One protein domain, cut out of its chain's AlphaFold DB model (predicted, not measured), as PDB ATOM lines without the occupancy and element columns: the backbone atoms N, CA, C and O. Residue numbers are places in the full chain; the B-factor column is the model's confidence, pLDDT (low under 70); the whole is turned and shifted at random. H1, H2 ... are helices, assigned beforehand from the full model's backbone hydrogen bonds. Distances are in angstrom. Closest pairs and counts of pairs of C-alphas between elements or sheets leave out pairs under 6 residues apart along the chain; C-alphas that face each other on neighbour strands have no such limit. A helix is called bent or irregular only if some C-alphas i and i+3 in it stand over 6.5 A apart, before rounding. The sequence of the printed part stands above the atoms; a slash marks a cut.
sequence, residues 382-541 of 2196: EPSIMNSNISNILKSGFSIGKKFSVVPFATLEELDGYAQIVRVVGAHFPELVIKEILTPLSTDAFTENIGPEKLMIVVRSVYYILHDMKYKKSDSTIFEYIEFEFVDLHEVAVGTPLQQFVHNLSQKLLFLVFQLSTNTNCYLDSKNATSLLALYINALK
ATOM      1  N   GLU A 382     -28.919  66.844-116.856       74.09
ATOM      2  CA  GLU A 382     -27.889  66.601-115.836       74.09
ATOM      3  C   GLU A 382     -27.112  65.296-116.114       74.09
ATOM      4  O   GLU A 382     -27.719  64.294-116.498       74.09
ATOM      5  N   PRO A 383     -25.786  65.240-115.876       65.02
ATOM      6  CA  PRO A 383     -24.967  64.071-116.214       65.02
ATOM      7  C   PRO A 383     -25.320  62.810-115.403       65.02
ATOM      8  O   PRO A 383     -25.047  61.696-115.843       65.02
ATOM      9  N   SER A 384     -25.952  62.966-114.240       73.40
ATOM     10  CA  SER A 384     -26.571  61.894-113.447       73.40
ATOM     11  C   SER A 384     -27.714  61.211-114.216       73.40
ATOM     12  O   SER A 384     -27.729  59.988-114.374       73.40
ATOM     13  N   ILE A 385     -28.636  62.018-114.746       78.32
ATOM     14  CA  ILE A 385     -29.789  61.601-115.548       78.32
ATOM     15  C   ILE A 385     -29.312  61.052-116.896       78.32
ATOM     16  O   ILE A 385     -29.715  59.959-117.287       78.32
ATOM     17  N   MET A 386     -28.382  61.741-117.562       73.86
ATOM     18  CA  MET A 386     -27.815  61.322-118.845       73.86
ATOM     19  C   MET A 386     -27.101  59.965-118.748       73.86
ATOM     20  O   MET A 386     -27.350  59.100-119.583       73.86
ATOM     21  N   ASN A 387     -26.283  59.724-117.715       74.59
ATOM     22  CA  ASN A 387     -25.656  58.413-117.500       74.59
ATOM     23  C   ASN A 387     -26.679  57.314-117.177       74.59
ATOM     24  O   ASN A 387     -26.531  56.190-117.653       74.59
ATOM     25  N   SER A 388     -27.733  57.625-116.413       78.61
ATOM     26  CA  SER A 388     -28.842  56.692-116.166       78.61
ATOM     27  C   SER A 388     -29.543  56.316-117.479       78.61
ATOM     28  O   SER A 388     -29.631  55.136-117.822       78.61
ATOM     29  N   ASN A 389     -29.947  57.312-118.271       80.11
ATOM     30  CA  ASN A 389     -30.637  57.132-119.547       80.11
ATOM     31  C   ASN A 389     -29.766  56.375-120.561       80.11
ATOM     32  O   ASN A 389     -30.222  55.391-121.138       80.11
ATOM     33  N   ILE A 390     -28.496  56.759-120.730       76.74
ATOM     34  CA  ILE A 390     -27.562  56.069-121.632       76.74
ATOM     35  C   ILE A 390     -27.282  54.644-121.146       76.74
ATOM     36  O   ILE A 390     -27.320  53.723-121.955       76.74
ATOM     37  N   SER A 391     -27.082  54.408-119.846       76.31
ATOM     38  CA  SER A 391     -26.889  53.045-119.332       76.31
ATOM     39  C   SER A 391     -28.138  52.173-119.535       76.31
ATOM     40  O   SER A 391     -28.013  50.997-119.877       76.31
ATOM     41  N   ASN A 392     -29.343  52.736-119.408       77.69
ATOM     42  CA  ASN A 392     -30.597  52.037-119.706       77.69
ATOM     43  C   ASN A 392     -30.738  51.721-121.208       77.69
ATOM     44  O   ASN A 392     -31.107  50.599-121.552       77.69
ATOM     45  N   ILE A 393     -30.363  52.653-122.094       73.40
ATOM     46  CA  ILE A 393     -30.316  52.458-123.556       73.40
ATOM     47  C   ILE A 393     -29.271  51.397-123.951       73.40
ATOM     48  O   ILE A 393     -29.541  50.536-124.785       73.40
ATOM     49  N   LEU A 394     -28.088  51.396-123.330       70.88
ATOM     50  CA  LEU A 394     -27.064  50.373-123.567       70.88
ATOM     51  C   LEU A 394     -27.524  48.994-123.073       70.88
ATOM     52  O   LEU A 394     -27.353  47.999-123.775       70.88
ATOM     53  N   LYS A 395     -28.177  48.918-121.908       72.21
ATOM     54  CA  LYS A 395     -28.736  47.664-121.378       72.21
ATOM     55  C   LYS A 395     -29.873  47.127-122.249       72.21
ATOM     56  O   LYS A 395     -29.906  45.919-122.494       72.21
ATOM     57  N   SER A 396     -30.761  47.984-122.759       69.31
ATOM     58  CA  SER A 396     -31.851  47.571-123.656       69.31
ATOM     59  C   SER A 396     -31.356  47.196-125.062       69.31
ATOM     60  O   SER A 396     -31.875  46.244-125.647       69.31
ATOM     61  N   GLY A 397     -30.323  47.878-125.571       66.64
ATOM     62  CA  GLY A 397     -29.715  47.625-126.881       66.64
ATOM     63  C   GLY A 397     -28.766  46.420-126.939       66.64
ATOM     64  O   GLY A 397     -28.777  45.699-127.938       66.64
ATOM     65  N   PHE A 398     -27.976  46.170-125.884       70.70
ATOM     66  CA  PHE A 398     -26.909  45.152-125.875       70.70
ATOM     67  C   PHE A 398     -27.155  43.947-124.944       70.70
ATOM     68  O   PHE A 398     -26.487  42.932-125.100       70.70
ATOM     69  N   SER A 399     -28.132  43.981-124.025       59.64
ATOM     70  CA  SER A 399     -28.555  42.803-123.226       59.64
ATOM     71  C   SER A 399     -27.436  42.096-122.427       59.64
ATOM     72  O   SER A 399     -27.378  40.865-122.346       59.64
ATOM     73  N   ILE A 400     -26.543  42.876-121.813       51.95
ATOM     74  CA  ILE A 400     -25.376  42.391-121.057       51.95
ATOM     75  C   ILE A 400     -25.800  41.481-119.880       51.95
ATOM     76  O   ILE A 400     -26.692  41.820-119.105       51.95
ATOM     77  N   GLY A 401     -25.128  40.332-119.716       49.09
ATOM     78  CA  GLY A 401     -25.210  39.476-118.517       49.09
ATOM     79  C   GLY A 401     -25.972  38.148-118.661       49.09
ATOM     80  O   GLY A 401     -25.698  37.214-117.911       49.09
ATOM     81  N   LYS A 402     -26.865  37.994-119.648       48.96
ATOM     82  CA  LYS A 402     -27.434  36.683-120.034       48.96
ATOM     83  C   LYS A 402     -26.850  36.274-121.385       48.96
ATOM     84  O   LYS A 402     -27.101  36.994-122.342       48.96
ATOM     85  N   LYS A 403     -26.087  35.159-121.434       46.05
ATOM     86  CA  LYS A 403     -25.403  34.561-122.619       46.05
ATOM     87  C   LYS A 403     -25.544  35.421-123.886       46.05
ATOM     88  O   LYS A 403     -26.465  35.188-124.663       46.05
ATOM     89  N   PHE A 404     -24.668  36.421-124.027       40.27
ATOM     90  CA  PHE A 404     -24.868  37.634-124.836       40.27
ATOM     91  C   PHE A 404     -25.422  37.325-126.237       40.27
ATOM     92  O   PHE A 404     -24.673  36.960-127.153       40.27
ATOM     93  N   SER A 405     -26.750  37.416-126.376       43.00
ATOM     94  CA  SER A 405     -27.496  36.837-127.495       43.00
ATOM     95  C   SER A 405     -27.670  37.833-128.639       43.00
ATOM     96  O   SER A 405     -28.789  38.160-129.040       43.00
ATOM     97  N   VAL A 406     -26.542  38.280-129.196       50.83
ATOM     98  CA  VAL A 406     -26.514  38.706-130.600       50.83
ATOM     99  C   VAL A 406     -26.945  37.488-131.408       50.83
ATOM    100  O   VAL A 406     -26.229  36.489-131.473       50.83
ATOM    101  N   VAL A 407     -28.173  37.530-131.929       49.84
ATOM    102  CA  VAL A 407     -28.745  36.426-132.705       49.84
ATOM    103  C   VAL A 407     -27.860  36.232-133.949       49.84
ATOM    104  O   VAL A 407     -27.590  37.243-134.599       49.84
ATOM    105  N   PRO A 408     -27.383  35.013-134.294       45.04
ATOM    106  CA  PRO A 408     -26.092  34.841-134.997       45.04
ATOM    107  C   PRO A 408     -26.054  35.170-136.504       45.04
ATOM    108  O   PRO A 408     -25.294  34.560-137.245       45.04
ATOM    109  N   PHE A 409     -26.899  36.083-136.982       50.98
ATOM    110  CA  PHE A 409     -27.198  36.284-138.404       50.98
ATOM    111  C   PHE A 409     -27.313  37.771-138.775       50.98
ATOM    112  O   PHE A 409     -28.236  38.157-139.487       50.98
ATOM    113  N   ALA A 410     -26.424  38.621-138.263       53.60
ATOM    114  CA  ALA A 410     -26.395  40.045-138.601       53.60
ATOM    115  C   ALA A 410     -25.869  40.274-140.037       53.60
ATOM    116  O   ALA A 410     -24.840  39.708-140.404       53.60
ATOM    117  N   THR A 411     -26.539  41.101-140.854       63.79
ATOM    118  CA  THR A 411     -25.940  41.621-142.105       63.79
ATOM    119  C   THR A 411     -24.788  42.588-141.811       63.79
ATOM    120  O   THR A 411     -24.624  43.051-140.682       63.79
ATOM    121  N   LEU A 412     -24.006  42.948-142.836       64.75
ATOM    122  CA  LEU A 412     -22.933  43.938-142.706       64.75
ATOM    123  C   LEU A 412     -23.460  45.279-142.154       64.75
ATOM    124  O   LEU A 412     -22.920  45.795-141.182       64.75
ATOM    125  N   GLU A 413     -24.594  45.754-142.677       65.35
ATOM    126  CA  GLU A 413     -25.310  46.944-142.191       65.35
ATOM    127  C   GLU A 413     -25.792  46.826-140.734       65.35
ATOM    128  O   GLU A 413     -25.811  47.820-140.010       65.35
ATOM    129  N   GLU A 414     -26.189  45.633-140.272       67.65
ATOM    130  CA  GLU A 414     -26.532  45.417-138.860       67.65
ATOM    131  C   GLU A 414     -25.279  45.539-137.976       67.65
ATOM    132  O   GLU A 414     -25.328  46.198-136.936       67.65
ATOM    133  N   LEU A 415     -24.156  44.940-138.394       73.20
ATOM    134  CA  LEU A 415     -22.870  45.019-137.690       73.20
ATOM    135  C   LEU A 415     -22.357  46.465-137.629       73.20
ATOM    136  O   LEU A 415     -21.919  46.907-136.567       73.20
ATOM    137  N   ASP A 416     -22.471  47.212-138.729       72.51
ATOM    138  CA  ASP A 416     -22.103  48.628-138.802       72.51
ATOM    139  C   ASP A 416     -23.079  49.526-138.037       72.51
ATOM    140  O   ASP A 416     -22.643  50.450-137.359       72.51
ATOM    141  N   GLY A 417     -24.377  49.213-138.017       72.57
ATOM    142  CA  GLY A 417     -25.351  49.890-137.157       72.57
ATOM    143  C   GLY A 417     -25.018  49.756-135.666       72.57
ATOM    144  O   GLY A 417     -25.114  50.734-134.922       72.57
ATOM    145  N   TYR A 418     -24.564  48.578-135.225       78.36
ATOM    146  CA  TYR A 418     -24.053  48.388-133.863       78.36
ATOM    147  C   TYR A 418     -22.705  49.094-133.640       78.36
ATOM    148  O   TYR A 418     -22.559  49.798-132.639       78.36
ATOM    149  N   ALA A 419     -21.745  48.963-134.561       80.33
ATOM    150  CA  ALA A 419     -20.440  49.624-134.461       80.33
ATOM    151  C   ALA A 419     -20.567  51.159-134.441       80.33
ATOM    152  O   ALA A 419     -19.841  51.823-133.708       80.33
ATOM    153  N   GLN A 420     -21.535  51.730-135.160       77.64
ATOM    154  CA  GLN A 420     -21.815  53.164-135.187       77.64
ATOM    155  C   GLN A 420     -22.450  53.666-133.880       77.64
ATOM    156  O   GLN A 420     -22.115  54.757-133.419       77.64
ATOM    157  N   ILE A 421     -23.307  52.873-133.222       75.07
ATOM    158  CA  ILE A 421     -23.777  53.181-131.858       75.07
ATOM    159  C   ILE A 421     -22.596  53.142-130.874       75.07
ATOM    160  O   ILE A 421     -22.445  54.053-130.059       75.07
ATOM    161  N   VAL A 422     -21.718  52.138-130.985       80.65
ATOM    162  CA  VAL A 422     -20.491  52.026-130.175       80.65
ATOM    163  C   VAL A 422     -19.536  53.202-130.422       80.65
ATOM    164  O   VAL A 422     -18.973  53.722-129.465       80.65
ATOM    165  N   ARG A 423     -19.403  53.678-131.666       79.63
ATOM    166  CA  ARG A 423     -18.606  54.852-132.067       79.63
ATOM    167  C   ARG A 423     -19.135  56.147-131.439       79.63
ATOM    168  O   ARG A 423     -18.381  56.859-130.784       79.63
ATOM    169  N   VAL A 424     -20.441  56.417-131.564       76.35
ATOM    170  CA  VAL A 424     -21.093  57.625-131.012       76.35
ATOM    171  C   VAL A 424     -21.016  57.671-129.480       76.35
ATOM    172  O   VAL A 424     -20.713  58.720-128.910       76.35
ATOM    173  N   VAL A 425     -21.256  56.542-128.802       76.63
ATOM    174  CA  VAL A 425     -21.168  56.464-127.332       76.63
ATOM    175  C   VAL A 425     -19.709  56.463-126.864       76.63
ATOM    176  O   VAL A 425     -19.379  57.131-125.887       76.63
ATOM    177  N   GLY A 426     -18.817  55.763-127.570       75.05
ATOM    178  CA  GLY A 426     -17.396  55.641-127.236       75.05
ATOM    179  C   GLY A 426     -16.619  56.952-127.328       75.05
ATOM    180  O   GLY A 426     -15.679  57.138-126.561       75.05
ATOM    181  N   ALA A 427     -17.053  57.888-128.180       71.27
ATOM    182  CA  ALA A 427     -16.506  59.245-128.234       71.27
ATOM    183  C   ALA A 427     -16.703  60.036-126.921       71.27
ATOM    184  O   ALA A 427     -15.884  60.890-126.593       71.27
ATOM    185  N   HIS A 428     -17.764  59.739-126.160       70.30
ATOM    186  CA  HIS A 428     -18.100  60.428-124.907       70.30
ATOM    187  C   HIS A 428     -17.791  59.601-123.648       70.30
ATOM    188  O   HIS A 428     -17.445  60.162-122.611       70.30
ATOM    189  N   PHE A 429     -17.908  58.273-123.729       76.62
ATOM    190  CA  PHE A 429     -17.791  57.356-122.591       76.62
ATOM    191  C   PHE A 429     -16.881  56.150-122.917       76.62
ATOM    192  O   PHE A 429     -17.325  54.999-122.834       76.62
ATOM    193  N   PRO A 430     -15.603  56.366-123.299       73.38
ATOM    194  CA  PRO A 430     -14.728  55.301-123.796       73.38
ATOM    195  C   PRO A 430     -14.476  54.197-122.760       73.38
ATOM    196  O   PRO A 430     -14.513  53.018-123.105       73.38
ATOM    197  N   GLU A 431     -14.292  54.541-121.480       77.88
ATOM    198  CA  GLU A 431     -14.103  53.549-120.410       77.88
ATOM    199  C   GLU A 431     -15.337  52.657-120.216       77.88
ATOM    200  O   GLU A 431     -15.205  51.443-120.046       77.88
ATOM    201  N   LEU A 432     -16.540  53.240-120.298       79.29
ATOM    202  CA  LEU A 432     -17.806  52.511-120.213       79.29
ATOM    203  C   LEU A 432     -17.932  51.521-121.380       79.29
ATOM    204  O   LEU A 432     -18.251  50.356-121.169       79.29
ATOM    205  N   VAL A 433     -17.601  51.955-122.599       81.43
ATOM    206  CA  VAL A 433     -17.621  51.111-123.804       81.43
ATOM    207  C   VAL A 433     -16.572  49.995-123.750       81.43
ATOM    208  O   VAL A 433     -16.882  48.846-124.074       81.43
ATOM    209  N   ILE A 434     -15.344  50.277-123.303       78.81
ATOM    210  CA  ILE A 434     -14.294  49.255-123.167       78.81
ATOM    211  C   ILE A 434     -14.698  48.198-122.126       78.81
ATOM    212  O   ILE A 434     -14.519  46.999-122.368       78.81
ATOM    213  N   LYS A 435     -15.269  48.628-120.995       78.03
ATOM    214  CA  LYS A 435     -15.624  47.773-119.854       78.03
ATOM    215  C   LYS A 435     -16.923  46.984-120.047       78.03
ATOM    216  O   LYS A 435     -16.943  45.793-119.750       78.03
ATOM    217  N   GLU A 436     -17.993  47.618-120.526       77.74
ATOM    218  CA  GLU A 436     -19.322  46.993-120.653       77.74
ATOM    219  C   GLU A 436     -19.573  46.344-122.028       77.74
ATOM    220  O   GLU A 436     -20.459  45.496-122.129       77.74
ATOM    221  N   ILE A 437     -18.803  46.692-123.074       78.96
ATOM    222  CA  ILE A 437     -19.047  46.225-124.455       78.96
ATOM    223  C   ILE A 437     -17.830  45.508-125.066       78.96
ATOM    224  O   ILE A 437     -17.897  44.306-125.327       78.96
ATOM    225  N   LEU A 438     -16.712  46.205-125.307       81.91
ATOM    226  CA  LEU A 438     -15.616  45.664-126.133       81.91
ATOM    227  C   LEU A 438     -14.864  44.506-125.464       81.91
ATOM    228  O   LEU A 438     -14.543  43.520-126.133       81.91
ATOM    229  N   THR A 439     -14.597  44.592-124.157       82.49
ATOM    230  CA  THR A 439     -13.908  43.512-123.432       82.49
ATOM    231  C   THR A 439     -14.780  42.249-123.350       82.49
ATOM    232  O   THR A 439     -14.295  41.212-123.806       82.49
ATOM    233  N   PRO A 440     -16.063  42.308-122.918       78.91
ATOM    234  CA  PRO A 440     -16.969  41.156-122.971       78.91
ATOM    235  C   PRO A 440     -17.094  40.518-124.361       78.91
ATOM    236  O   PRO A 440     -17.006  39.297-124.478       78.91
ATOM    237  N   LEU A 441     -17.237  41.314-125.431       76.38
ATOM    238  CA  LEU A 441     -17.313  40.787-126.800       76.38
ATOM    239  C   LEU A 441     -16.018  40.081-127.233       76.38
ATOM    240  O   LEU A 441     -16.080  39.020-127.855       76.38
ATOM    241  N   SER A 442     -14.849  40.633-126.889       78.43
ATOM    242  CA  SER A 442     -13.533  40.073-127.240       78.43
ATOM    243  C   SER A 442     -13.168  38.814-126.442       78.43
ATOM    244  O   SER A 442     -12.384  37.991-126.931       78.43
ATOM    245  N   THR A 443     -13.732  38.632-125.242       76.22
ATOM    246  CA  THR A 443     -13.625  37.377-124.481       76.22
ATOM    247  C   THR A 443     -14.620  36.328-124.974       76.22
ATOM    248  O   THR A 443     -14.205  35.208-125.260       76.22
ATOM    249  N   ASP A 444     -15.896  36.690-125.166       69.61
ATOM    250  CA  ASP A 444     -16.931  35.782-125.687       69.61
ATOM    251  C   ASP A 444     -16.512  35.165-127.030       69.61
ATOM    252  O   ASP A 444     -16.644  33.957-127.232       69.61
ATOM    253  N   ALA A 445     -15.981  35.992-127.940       68.44
ATOM    254  CA  ALA A 445     -15.635  35.603-129.306       68.44
ATOM    255  C   ALA A 445     -14.488  34.580-129.425       68.44
ATOM    256  O   ALA A 445     -14.263  34.086-130.526       68.44
ATOM    257  N   PHE A 446     -13.775  34.277-128.332       68.63
ATOM    258  CA  PHE A 446     -12.669  33.306-128.274       68.63
ATOM    259  C   PHE A 446     -12.912  32.172-127.263       68.63
ATOM    260  O   PHE A 446     -11.984  31.449-126.904       68.63
ATOM    261  N   THR A 447     -14.158  31.992-126.816       59.64
ATOM    262  CA  THR A 447     -14.584  30.726-126.199       59.64
ATOM    263  C   THR A 447     -14.654  29.611-127.261       59.64
ATOM    264  O   THR A 447     -14.452  29.879-128.443       59.64
ATOM    265  N   GLU A 448     -14.887  28.351-126.864       53.59
ATOM    266  CA  GLU A 448     -14.592  27.131-127.660       53.59
ATOM    267  C   GLU A 448     -15.142  27.071-129.101       53.59
ATOM    268  O   GLU A 448     -14.651  26.286-129.905       53.59
ATOM    269  N   ASN A 449     -16.132  27.896-129.452       61.26
ATOM    270  CA  ASN A 449     -16.467  28.184-130.845       61.26
ATOM    271  C   ASN A 449     -16.242  29.680-131.097       61.26
ATOM    272  O   ASN A 449     -16.914  30.509-130.479       61.26
ATOM    273  N   ILE A 450     -15.329  30.016-132.016       59.72
ATOM    274  CA  ILE A 450     -15.058  31.407-132.404       59.72
ATOM    275  C   ILE A 450     -16.366  32.055-132.869       59.72
ATOM    276  O   ILE A 450     -17.074  31.495-133.703       59.72
ATOM    277  N   GLY A 451     -16.681  33.236-132.332       68.22
ATOM    278  CA  GLY A 451     -17.866  34.014-132.705       68.22
ATOM    279  C   GLY A 451     -17.507  35.127-133.692       68.22
ATOM    280  O   GLY A 451     -17.212  36.237-133.230       68.22
ATOM    281  N   PRO A 452     -17.496  34.880-135.019       71.06
ATOM    282  CA  PRO A 452     -16.979  35.839-135.990       71.06
ATOM    283  C   PRO A 452     -17.770  37.145-136.005       71.06
ATOM    284  O   PRO A 452     -17.163  38.201-136.120       71.06
ATOM    285  N   GLU A 453     -19.087  37.122-135.789       70.88
ATOM    286  CA  GLU A 453     -19.925  38.326-135.769       70.88
ATOM    287  C   GLU A 453     -19.543  39.247-134.594       70.88
ATOM    288  O   GLU A 453     -19.394  40.459-134.764       70.88
ATOM    289  N   LYS A 454     -19.291  38.670-133.407       74.59
ATOM    290  CA  LYS A 454     -18.808  39.409-132.223       74.59
ATOM    291  C   LYS A 454     -17.418  39.999-132.467       74.59
ATOM    292  O   LYS A 454     -17.174  41.157-132.129       74.59
ATOM    293  N   LEU A 455     -16.522  39.228-133.086       79.03
ATOM    294  CA  LEU A 455     -15.174  39.690-133.413       79.03
ATOM    295  C   LEU A 455     -15.171  40.756-134.519       79.03
ATOM    296  O   LEU A 455     -14.386  41.694-134.445       79.03
ATOM    297  N   MET A 456     -16.075  40.678-135.497       79.14
ATOM    298  CA  MET A 456     -16.242  41.701-136.532       79.14
ATOM    299  C   MET A 456     -16.723  43.032-135.948       79.14
ATOM    300  O   MET A 456     -16.179  44.064-136.334       79.14
ATOM    301  N   ILE A 457     -17.660  43.034-134.985       78.19
ATOM    302  CA  ILE A 457     -18.048  44.261-134.258       78.19
ATOM    303  C   ILE A 457     -16.834  44.852-133.530       78.19
ATOM    304  O   ILE A 457     -16.609  46.058-133.609       78.19
ATOM    305  N   VAL A 458     -16.024  44.017-132.866       82.67
ATOM    306  CA  VAL A 458     -14.803  44.458-132.168       82.67
ATOM    307  C   VAL A 458     -13.777  45.051-133.143       82.67
ATOM    308  O   VAL A 458     -13.307  46.161-132.912       82.67
ATOM    309  N   VAL A 459     -13.456  44.358-134.241       82.67
ATOM    310  CA  VAL A 459     -12.476  44.817-135.245       82.67
ATOM    311  C   VAL A 459     -12.938  46.113-135.918       82.67
ATOM    312  O   VAL A 459     -12.152  47.053-135.998       82.67
ATOM    313  N   ARG A 460     -14.209  46.203-136.339       83.10
ATOM    314  CA  ARG A 460     -14.787  47.421-136.941       83.10
ATOM    315  C   ARG A 460     -14.790  48.586-135.954       83.10
ATOM    316  O   ARG A 460     -14.257  49.639-136.277       83.10
ATOM    317  N   SER A 461     -15.289  48.387-134.732       83.79
ATOM    318  CA  SER A 461     -15.331  49.448-133.711       83.79
ATOM    319  C   SER A 461     -13.931  49.959-133.355       83.79
ATOM    320  O   SER A 461     -13.731  51.166-133.269       83.79
ATOM    321  N   VAL A 462     -12.942  49.068-133.190       84.07
ATOM    322  CA  VAL A 462     -11.557  49.478-132.901       84.07
ATOM    323  C   VAL A 462     -10.920  50.188-134.095       84.07
ATOM    324  O   VAL A 462     -10.280  51.215-133.891       84.07
ATOM    325  N   TYR A 463     -11.123  49.712-135.329       82.76
ATOM    326  CA  TYR A 463     -10.628  50.405-136.522       82.76
ATOM    327  C   TYR A 463     -11.264  51.794-136.672       82.76
ATOM    328  O   TYR A 463     -10.533  52.759-136.851       82.76
ATOM    329  N   TYR A 464     -12.586  51.931-136.518       81.35
ATOM    330  CA  TYR A 464     -13.271  53.227-136.599       81.35
ATOM    331  C   TYR A 464     -12.810  54.199-135.505       81.35
ATOM    332  O   TYR A 464     -12.538  55.355-135.811       81.35
ATOM    333  N   ILE A 465     -12.625  53.736-134.262       78.48
ATOM    334  CA  ILE A 465     -12.101  54.581-133.177       78.48
ATOM    335  C   ILE A 465     -10.642  54.992-133.447       78.48
ATOM    336  O   ILE A 465     -10.325  56.174-133.354       78.48
ATOM    337  N   LEU A 466      -9.752  54.067-133.833       79.94
ATOM    338  CA  LEU A 466      -8.351  54.396-134.149       79.94
ATOM    339  C   LEU A 466      -8.226  55.304-135.383       79.94
ATOM    340  O   LEU A 466      -7.372  56.187-135.409       79.94
ATOM    341  N   HIS A 467      -9.084  55.118-136.385       77.75
ATOM    342  CA  HIS A 467      -9.154  55.960-137.575       77.75
ATOM    343  C   HIS A 467      -9.625  57.378-137.219       77.75
ATOM    344  O   HIS A 467      -8.941  58.351-137.536       77.75
ATOM    345  N   ASP A 468     -10.737  57.523-136.493       74.97
ATOM    346  CA  ASP A 468     -11.216  58.834-136.041       74.97
ATOM    347  C   ASP A 468     -10.188  59.529-135.120       74.97
ATOM    348  O   ASP A 468     -10.001  60.742-135.223       74.97
ATOM    349  N   MET A 469      -9.439  58.776-134.300       73.44
ATOM    350  CA  MET A 469      -8.305  59.304-133.524       73.44
ATOM    351  C   MET A 469      -7.121  59.747-134.401       73.44
ATOM    352  O   MET A 469      -6.528  60.788-134.112       73.44
ATOM    353  N   LYS A 470      -6.787  59.009-135.471       74.09
ATOM    354  CA  LYS A 470      -5.704  59.364-136.408       74.09
ATOM    355  C   LYS A 470      -6.010  60.649-137.180       74.09
ATOM    356  O   LYS A 470      -5.114  61.467-137.374       74.09
ATOM    357  N   TYR A 471      -7.260  60.825-137.607       72.44
ATOM    358  CA  TYR A 471      -7.660  61.910-138.512       72.44
ATOM    359  C   TYR A 471      -8.404  63.076-137.837       72.44
ATOM    360  O   TYR A 471      -8.607  64.097-138.489       72.44
ATOM    361  N   LYS A 472      -8.795  62.961-136.556       56.95
ATOM    362  CA  LYS A 472      -9.511  63.994-135.774       56.95
ATOM    363  C   LYS A 472     -10.667  64.660-136.544       56.95
ATOM    364  O   LYS A 472     -10.752  65.889-136.604       56.95
ATOM    365  N   LYS A 473     -11.558  63.857-137.142       54.12
ATOM    366  CA  LYS A 473     -12.768  64.378-137.807       54.12
ATOM    367  C   LYS A 473     -13.609  65.194-136.814       54.12
ATOM    368  O   LYS A 473     -13.793  64.788-135.669       54.12
ATOM    369  N   SER A 474     -14.102  66.347-137.260       47.44
ATOM    370  CA  SER A 474     -14.971  67.237-136.484       47.44
ATOM    371  C   SER A 474     -16.415  66.719-136.413       47.44
ATOM    372  O   SER A 474     -16.817  65.854-137.192       47.44
ATOM    373  N   ASP A 475     -17.217  67.266-135.492       48.04
ATOM    374  CA  ASP A 475     -18.551  66.755-135.116       48.04
ATOM    375  C   ASP A 475     -19.617  66.716-136.237       48.04
ATOM    376  O   ASP A 475     -20.746  66.275-136.013       48.04
ATOM    377  N   SER A 476     -19.305  67.187-137.448       52.81
ATOM    378  CA  SER A 476     -20.268  67.413-138.529       52.81
ATOM    379  C   SER A 476     -20.606  66.182-139.385       52.81
ATOM    380  O   SER A 476     -21.699  66.155-139.954       52.81
ATOM    381  N   THR A 477     -19.729  65.168-139.484       58.52
ATOM    382  CA  THR A 477     -19.896  64.011-140.407       58.52
ATOM    383  C   THR A 477     -19.728  62.628-139.752       58.52
ATOM    384  O   THR A 477     -19.297  61.660-140.375       58.52
ATOM    385  N   ILE A 478     -20.139  62.496-138.488       54.04
ATOM    386  CA  ILE A 478     -19.932  61.296-137.645       54.04
ATOM    387  C   ILE A 478     -20.503  59.971-138.215       54.04
ATOM    388  O   ILE A 478     -20.088  58.902-137.774       54.04
ATOM    389  N   PHE A 479     -21.427  59.996-139.184       59.48
ATOM    390  CA  PHE A 479     -22.167  58.814-139.676       59.48
ATOM    391  C   PHE A 479     -21.676  58.215-141.012       59.48
ATOM    392  O   PHE A 479     -22.391  57.423-141.620       59.48
ATOM    393  N   GLU A 480     -20.481  58.577-141.481       61.97
ATOM    394  CA  GLU A 480     -19.879  57.989-142.690       61.97
ATOM    395  C   GLU A 480     -19.324  56.572-142.440       61.97
ATOM    396  O   GLU A 480     -18.660  56.328-141.426       61.97
ATOM    397  N   TYR A 481     -19.555  55.665-143.398       61.53
ATOM    398  CA  TYR A 481     -18.873  54.369-143.506       61.53
ATOM    399  C   TYR A 481     -17.392  54.584-143.851       61.53
ATOM    400  O   TYR A 481     -17.059  55.489-144.615       61.53
ATOM    401  N   ILE A 482     -16.503  53.763-143.286       62.97
ATOM    402  CA  ILE A 482     -15.056  53.833-143.527       62.97
ATOM    403  C   ILE A 482     -14.592  52.473-144.054       62.97
ATOM    404  O   ILE A 482     -14.843  51.441-143.423       62.97
ATOM    405  N   GLU A 483     -13.896  52.470-145.189       66.62
ATOM    406  CA  GLU A 483     -13.305  51.261-145.761       66.62
ATOM    407  C   GLU A 483     -11.978  50.872-145.085       66.62
ATOM    408  O   GLU A 483     -11.301  51.683-144.448       66.62
ATOM    409  N   PHE A 484     -11.597  49.599-145.223       68.86
ATOM    410  CA  PHE A 484     -10.321  49.074-144.731       68.86
ATOM    411  C   PHE A 484      -9.207  49.251-145.775       68.86
ATOM    412  O   PHE A 484      -9.152  48.489-146.750       68.86
ATOM    413  N   GLU A 485      -8.310  50.207-145.523       71.65
ATOM    414  CA  GLU A 485      -7.105  50.493-146.314       71.65
ATOM    415  C   GLU A 485      -5.827  49.946-145.649       71.65
ATOM    416  O   GLU A 485      -5.767  49.757-144.431       71.65
ATOM    417  N   PHE A 486      -4.776  49.722-146.448       71.32
ATOM    418  CA  PHE A 486      -3.456  49.286-145.971       71.32
ATOM    419  C   PHE A 486      -2.632  50.469-145.431       71.32
ATOM    420  O   PHE A 486      -1.720  50.972-146.088       71.32
ATOM    421  N   VAL A 487      -2.979  50.919-144.225       73.60
ATOM    422  CA  VAL A 487      -2.407  52.090-143.538       73.60
ATOM    423  C   VAL A 487      -1.865  51.674-142.170       73.60
ATOM    424  O   VAL A 487      -2.543  50.957-141.444       73.60
ATOM    425  N   ASP A 488      -0.682  52.157-141.772       75.20
ATOM    426  CA  ASP A 488      -0.162  51.897-140.422       75.20
ATOM    427  C   ASP A 488      -1.046  52.574-139.353       75.20
ATOM    428  O   ASP A 488      -1.217  53.800-139.334       75.20
ATOM    429  N   LEU A 489      -1.640  51.757-138.484       79.50
ATOM    430  CA  LEU A 489      -2.415  52.152-137.307       79.50
ATOM    431  C   LEU A 489      -1.741  51.715-135.995       79.50
ATOM    432  O   LEU A 489      -2.256  52.021-134.918       79.50
ATOM    433  N   HIS A 490      -0.602  51.019-136.063       78.13
ATOM    434  CA  HIS A 490       0.139  50.551-134.896       78.13
ATOM    435  C   HIS A 490       0.635  51.733-134.058       78.13
ATOM    436  O   HIS A 490       0.433  51.749-132.845       78.13
ATOM    437  N   GLU A 491       1.208  52.753-134.707       76.23
ATOM    438  CA  GLU A 491       1.711  53.964-134.039       76.23
ATOM    439  C   GLU A 491       0.613  54.719-133.268       76.23
ATOM    440  O   GLU A 491       0.849  55.203-132.163       76.23
ATOM    441  N   VAL A 492      -0.609  54.776-133.812       79.31
ATOM    442  CA  VAL A 492      -1.735  55.554-133.251       79.31
ATOM    443  C   VAL A 492      -2.278  54.945-131.955       79.31
ATOM    444  O   VAL A 492      -2.804  55.658-131.103       79.31
ATOM    445  N   ALA A 493      -2.151  53.627-131.780       75.67
ATOM    446  CA  ALA A 493      -2.629  52.947-130.581       75.67
ATOM    447  C   ALA A 493      -1.734  53.188-129.349       75.67
ATOM    448  O   ALA A 493      -2.199  53.003-128.219       75.67
ATOM    449  N   VAL A 494      -0.469  53.580-129.536       74.76
ATOM    450  CA  VAL A 494       0.531  53.706-128.462       74.76
ATOM    451  C   VAL A 494       0.175  54.842-127.497       74.76
ATOM    452  O   VAL A 494      -0.136  55.955-127.907       74.76
ATOM    453  N   GLY A 495       0.211  54.565-126.190       72.31
ATOM    454  CA  GLY A 495      -0.129  55.525-125.132       72.31
ATOM    455  C   GLY A 495      -1.631  55.710-124.876       72.31
ATOM    456  O   GLY A 495      -2.004  56.428-123.951       72.31
ATOM    457  N   THR A 496      -2.504  55.059-125.651       79.09
ATOM    458  CA  THR A 496      -3.964  55.122-125.460       79.09
ATOM    459  C   THR A 496      -4.466  54.026-124.503       79.09
ATOM    460  O   THR A 496      -3.831  52.971-124.400       79.09
ATOM    461  N   PRO A 497      -5.662  54.169-123.890       74.26
ATOM    462  CA  PRO A 497      -6.320  53.076-123.159       74.26
ATOM    463  C   PRO A 497      -6.573  51.812-124.005       74.26
ATOM    464  O   PRO A 497      -6.832  50.741-123.460       74.26
ATOM    465  N   LEU A 498      -6.495  51.920-125.338       80.01
ATOM    466  CA  LEU A 498      -6.668  50.811-126.274       80.01
ATOM    467  C   LEU A 498      -5.369  50.038-126.551       80.01
ATOM    468  O   LEU A 498      -5.458  48.932-127.080       80.01
ATOM    469  N   GLN A 499      -4.179  50.542-126.190       81.34
ATOM    470  CA  GLN A 499      -2.891  49.940-126.583       81.34
ATOM    471  C   GLN A 499      -2.802  48.440-126.246       81.34
ATOM    472  O   GLN A 499      -2.456  47.615-127.095       81.34
ATOM    473  N   GLN A 500      -3.162  48.072-125.013       81.54
ATOM    474  CA  GLN A 500      -3.124  46.684-124.541       81.54
ATOM    475  C   GLN A 500      -4.192  45.805-125.220       81.54
ATOM    476  O   GLN A 500      -3.978  44.611-125.425       81.54
ATOM    477  N   PHE A 501      -5.322  46.391-125.628       83.27
ATOM    478  CA  PHE A 501      -6.364  45.699-126.389       83.27
ATOM    479  C   PHE A 501      -5.925  45.443-127.840       83.27
ATOM    480  O   PHE A 501      -6.107  44.338-128.348       83.27
ATOM    481  N   VAL A 502      -5.300  46.432-128.490       83.75
ATOM    482  CA  VAL A 502      -4.810  46.341-129.876       83.75
ATOM    483  C   VAL A 502      -3.698  45.299-130.010       83.75
ATOM    484  O   VAL A 502      -3.731  44.501-130.944       83.75
ATOM    485  N   HIS A 503      -2.766  45.226-129.053       82.56
ATOM    486  CA  HIS A 503      -1.730  44.186-129.050       82.56
ATOM    487  C   HIS A 503      -2.322  42.768-128.937       82.56
ATOM    488  O   HIS A 503      -1.945  41.865-129.681       82.56
ATOM    489  N   ASN A 504      -3.308  42.579-128.054       84.42
ATOM    490  CA  ASN A 504      -4.014  41.301-127.932       84.42
ATOM    491  C   ASN A 504      -4.822  40.965-129.201       84.42
ATOM    492  O   ASN A 504      -4.976  39.792-129.544       84.42
ATOM    493  N   LEU A 505      -5.331  41.975-129.914       84.50
ATOM    494  CA  LEU A 505      -6.050  41.800-131.176       84.50
ATOM    495  C   LEU A 505      -5.113  41.402-132.329       84.50
ATOM    496  O   LEU A 505      -5.457  40.492-133.079       84.50
ATOM    497  N   SER A 506      -3.928  42.008-132.471       83.53
ATOM    498  CA  SER A 506      -3.021  41.692-133.589       83.53
ATOM    499  C   SER A 506      -2.492  40.252-133.533       83.53
ATOM    500  O   SER A 506      -2.474  39.571-134.560       83.53
ATOM    501  N   GLN A 507      -2.178  39.734-132.337       84.34
ATOM    502  CA  GLN A 507      -1.837  38.316-132.141       84.34
ATOM    503  C   GLN A 507      -2.991  37.381-132.550       84.34
ATOM    504  O   GLN A 507      -2.780  36.387-133.248       84.34
ATOM    505  N   LYS A 508      -4.228  37.728-132.164       84.59
ATOM    506  CA  LYS A 508      -5.447  36.994-132.540       84.59
ATOM    507  C   LYS A 508      -5.687  36.990-134.060       84.59
ATOM    508  O   LYS A 508      -6.132  35.975-134.589       84.59
ATOM    509  N   LEU A 509      -5.368  38.077-134.771       84.69
ATOM    510  CA  LEU A 509      -5.459  38.125-136.239       84.69
ATOM    511  C   LEU A 509      -4.357  37.296-136.924       84.69
ATOM    512  O   LEU A 509      -4.649  36.596-137.892       84.69
ATOM    513  N   LEU A 510      -3.122  37.300-136.407       84.79
ATOM    514  CA  LEU A 510      -2.026  36.480-136.946       84.79
ATOM    515  C   LEU A 510      -2.344  34.976-136.899       84.79
ATOM    516  O   LEU A 510      -2.060  34.251-137.852       84.79
ATOM    517  N   PHE A 511      -2.985  34.515-135.822       85.03
ATOM    518  CA  PHE A 511      -3.463  33.135-135.711       85.03
ATOM    519  C   PHE A 511      -4.421  32.760-136.857       85.03
ATOM    520  O   PHE A 511      -4.256  31.706-137.470       85.03
ATOM    521  N   LEU A 512      -5.365  33.645-137.204       83.97
ATOM    522  CA  LEU A 512      -6.307  33.434-138.311       83.97
ATOM    523  C   LEU A 512      -5.599  33.370-139.676       83.97
ATOM    524  O   LEU A 512      -5.931  32.511-140.494       83.97
ATOM    525  N   VAL A 513      -4.596  34.224-139.916       84.48
ATOM    526  CA  VAL A 513      -3.794  34.192-141.156       84.48
ATOM    527  C   VAL A 513      -3.026  32.873-141.281       84.48
ATOM    528  O   VAL A 513      -3.040  32.251-142.346       84.48
ATOM    529  N   PHE A 514      -2.405  32.389-140.198       87.08
ATOM    530  CA  PHE A 514      -1.733  31.089-140.226       87.08
ATOM    531  C   PHE A 514      -2.713  29.926-140.409       87.08
ATOM    532  O   PHE A 514      -2.435  29.052-141.232       87.08
ATOM    533  N   GLN A 515      -3.868  29.934-139.734       82.40
ATOM    534  CA  GLN A 515      -4.912  28.917-139.893       82.40
ATOM    535  C   GLN A 515      -5.320  28.766-141.368       82.40
ATOM    536  O   GLN A 515      -5.201  27.670-141.923       82.40
ATOM    537  N   LEU A 516      -5.668  29.874-142.032       80.45
ATOM    538  CA  LEU A 516      -6.014  29.896-143.457       80.45
ATOM    539  C   LEU A 516      -4.856  29.418-144.356       80.45
ATOM    540  O   LEU A 516      -5.081  28.718-145.339       80.45
ATOM    541  N   SER A 517      -3.603  29.728-144.006       80.94
ATOM    542  CA  SER A 517      -2.434  29.252-144.765       80.94
ATOM    543  C   SER A 517      -2.158  27.746-144.622       80.94
ATOM    544  O   SER A 517      -1.457  27.172-145.459       80.94
ATOM    545  N   THR A 518      -2.683  27.102-143.570       81.71
ATOM    546  CA  THR A 518      -2.548  25.650-143.338       81.71
ATOM    547  C   THR A 518      -3.681  24.835-143.960       81.71
ATOM    548  O   THR A 518      -3.423  23.756-144.487       81.71
ATOM    549  N   ASN A 519      -4.907  25.362-143.964       74.97
ATOM    550  CA  ASN A 519      -6.036  24.824-144.718       74.97
ATOM    551  C   ASN A 519      -6.773  25.997-145.376       74.97
ATOM    552  O   ASN A 519      -7.565  26.674-144.726       74.97
ATOM    553  N   THR A 520      -6.547  26.210-146.675       66.57
ATOM    554  CA  THR A 520      -7.182  27.302-147.433       66.57
ATOM    555  C   THR A 520      -8.704  27.205-147.462       66.57
ATOM    556  O   THR A 520      -9.373  28.206-147.673       66.57
ATOM    557  N   ASN A 521      -9.257  26.014-147.229       69.64
ATOM    558  CA  ASN A 521     -10.685  25.744-147.313       69.64
ATOM    559  C   ASN A 521     -11.367  25.742-145.932       69.64
ATOM    560  O   ASN A 521     -12.566  25.491-145.863       69.64
ATOM    561  N   CYS A 522     -10.656  26.059-144.838       68.15
ATOM    562  CA  CYS A 522     -11.147  25.904-143.459       68.15
ATOM    563  C   CYS A 522     -12.410  26.708-143.103       68.15
ATOM    564  O   CYS A 522     -13.018  26.460-142.063       68.15
ATOM    565  N   TYR A 523     -12.817  27.671-143.938       65.58
ATOM    566  CA  TYR A 523     -14.098  28.363-143.790       65.58
ATOM    567  C   TYR A 523     -15.290  27.564-144.328       65.58
ATOM    568  O   TYR A 523     -16.382  27.693-143.774       65.58
ATOM    569  N   LEU A 524     -15.097  26.713-145.344       63.08
ATOM    570  CA  LEU A 524     -16.150  25.871-145.928       63.08
ATOM    571  C   LEU A 524     -16.644  24.802-144.943       63.08
ATOM    572  O   LEU A 524     -17.837  24.517-144.901       63.08
ATOM    573  N   ASP A 525     -15.749  24.278-144.103       58.11
ATOM    574  CA  ASP A 525     -16.064  23.276-143.072       58.11
ATOM    575  C   ASP A 525     -16.880  23.856-141.891       58.11
ATOM    576  O   ASP A 525     -17.339  23.124-141.010       58.11
ATOM    577  N   SER A 526     -17.057  25.183-141.837       59.17
ATOM    578  CA  SER A 526     -17.736  25.878-140.742       59.17
ATOM    579  C   SER A 526     -19.217  26.145-141.039       59.17
ATOM    580  O   SER A 526     -19.596  26.544-142.139       59.17
ATOM    581  N   LYS A 527     -20.076  26.020-140.016       59.14
ATOM    582  CA  LYS A 527     -21.526  26.293-140.132       59.14
ATOM    583  C   LYS A 527     -21.865  27.744-140.518       59.14
ATOM    584  O   LYS A 527     -22.972  27.995-140.987       59.14
ATOM    585  N   ASN A 528     -20.918  28.668-140.346       58.73
ATOM    586  CA  ASN A 528     -21.046  30.101-140.618       58.73
ATOM    587  C   ASN A 528     -20.005  30.549-141.670       58.73
ATOM    588  O   ASN A 528     -19.334  31.568-141.502       58.73
ATOM    589  N   ALA A 529     -19.843  29.781-142.756       66.14
ATOM    590  CA  ALA A 529     -18.787  29.981-143.756       66.14
ATOM    591  C   ALA A 529     -18.657  31.424-144.285       66.14
ATOM    592  O   ALA A 529     -17.544  31.888-144.515       66.14
ATOM    593  N   THR A 530     -19.765  32.159-144.437       65.98
ATOM    594  CA  THR A 530     -19.768  33.550-144.922       65.98
ATOM    595  C   THR A 530     -19.239  34.561-143.901       65.98
ATOM    596  O   THR A 530     -18.433  35.414-144.274       65.98
ATOM    597  N   SER A 531     -19.616  34.475-142.619       63.37
ATOM    598  CA  SER A 531     -19.071  35.379-141.592       63.37
ATOM    599  C   SER A 531     -17.645  34.993-141.186       63.37
ATOM    600  O   SER A 531     -16.843  35.881-140.899       63.37
ATOM    601  N   LEU A 532     -17.270  33.708-141.263       72.90
ATOM    602  CA  LEU A 532     -15.874  33.291-141.098       72.90
ATOM    603  C   LEU A 532     -14.989  33.759-142.271       72.90
ATOM    604  O   LEU A 532     -13.879  34.237-142.048       72.90
ATOM    605  N   LEU A 533     -15.489  33.705-143.511       75.80
ATOM    606  CA  LEU A 533     -14.823  34.279-144.687       75.80
ATOM    607  C   LEU A 533     -14.653  35.801-144.555       75.80
ATOM    608  O   LEU A 533     -13.557  36.314-144.772       75.80
ATOM    609  N   ALA A 534     -15.702  36.524-144.150       73.08
ATOM    610  CA  ALA A 534     -15.626  37.965-143.905       73.08
ATOM    611  C   ALA A 534     -14.637  38.310-142.775       73.08
ATOM    612  O   ALA A 534     -13.901  39.295-142.874       73.08
ATOM    613  N   LEU A 535     -14.555  37.475-141.732       79.97
ATOM    614  CA  LEU A 535     -13.533  37.584-140.693       79.97
ATOM    615  C   LEU A 535     -12.119  37.363-141.257       79.97
ATOM    616  O   LEU A 535     -11.239  38.164-140.950       79.97
ATOM    617  N   TYR A 536     -11.885  36.347-142.097       83.50
ATOM    618  CA  TYR A 536     -10.575  36.123-142.727       83.50
ATOM    619  C   TYR A 536     -10.172  37.257-143.680       83.50
ATOM    620  O   TYR A 536      -9.017  37.675-143.656       83.50
ATOM    621  N   ILE A 537     -11.100  37.803-144.470       81.17
ATOM    622  CA  ILE A 537     -10.837  38.959-145.345       81.17
ATOM    623  C   ILE A 537     -10.457  40.188-144.507       81.17
ATOM    624  O   ILE A 537      -9.450  40.838-144.790       81.17
ATOM    625  N   ASN A 538     -11.201  40.471-143.431       80.36
ATOM    626  CA  ASN A 538     -10.867  41.559-142.510       80.36
ATOM    627  C   ASN A 538      -9.531  41.305-141.791       80.36
ATOM    628  O   ASN A 538      -8.755  42.239-141.627       80.36
ATOM    629  N   ALA A 539      -9.216  40.062-141.411       83.47
ATOM    630  CA  ALA A 539      -7.936  39.712-140.795       83.47
ATOM    631  C   ALA A 539      -6.759  39.911-141.764       83.47
ATOM    632  O   ALA A 539      -5.776  40.543-141.389       83.47
ATOM    633  N   LEU A 540      -6.871  39.449-143.015       84.58
ATOM    634  CA  LEU A 540      -5.845  39.628-144.049       84.58
ATOM    635  C   LEU A 540      -5.629  41.102-144.425       84.58
ATOM    636  O   LEU A 540      -4.492  41.480-144.710       84.58
ATOM    637  N   LYS A 541      -6.689  41.927-144.408       82.38
ATOM    638  CA  LYS A 541      -6.599  43.384-144.610       82.38
ATOM    639  C   LYS A 541      -5.993  44.112-143.404       82.38
ATOM    640  O   LYS A 541      -5.097  44.925-143.584       82.38
TER     641      LYS A 541
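Overview. This is residues 382 to 541 of the 2196 residues of the protein "Cell polarity protein mor2" of Schizosaccharomyces pombe (strain 972 / ATCC 24843) (UniProt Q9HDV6). The long helix H4 makes the core of an all-helix body, with H2, H3, H7 and the four-residue H5 packed round it. H6 meets the last part of H7 at a steep angle, and H1 lies at the far end from H6's last residues, near H2 and H3. The printed part has 160 residues and seven named helices, H1 to H7 in chain order, with no named strand. It is compact, with a radius of gyration of the C-alphas of 16.2 A and spans of 55 by 36 by 27 A.

Along the chain. H4, residues 452 to 471, runs 27.8 A from C-alpha 452 at (-16.979, 35.839, -135.990). H6, residues 499 to 518, is 29.5 A long and ends at (-2.548, 25.650, -143.338). H1, residues 383 to 398, begins at (-24.967, 64.071, -116.214) and is 21.3 A long. The others are H2, residues 412 to 426, 20.2 A; H3, residues 430 to 444, 19.7 A; H5, residues 490 to 493, 5.7 A; and H7, residues 529 to 541, 18.1 A. H3 is irregular: C-alphas 436 and 439 are 7.0 A apart.

Arrangement. H4 is the hub. It touches H2 at a steep tilt of 50 degrees, the same way; their closest C-alphas, Ala 419 and Ser 461, are 5.2 A apart. H3 and H4 form a hairpin, touching closest at the C-alphas of Leu 441 and Lys 454, 5.8 A. H6 touches H7 at a steep tilt of 64 degrees, with the C-alphas of Leu 509 and Ala 539 closest at 5.4 A. H1 and H6 are apart. Every O i to N i+4 pair is within hydrogen-bond range in H1, H2, H4 and H7, against 8 of 11 in H3 and 15 of 16 in H6; H5 is too short for such a pair.

Size, cuts and confidence. The farthest C-alphas, Glu 382 and Thr 518, are 55.5 A apart. The printed part has no cut. The links H1 to H2 and H4 to H5 are long, and residues 471 to 477 stand free. The mean pLDDT of the printed part is 72.1, with 52 residues under 70, among them 399 to 414 and 472 to 484.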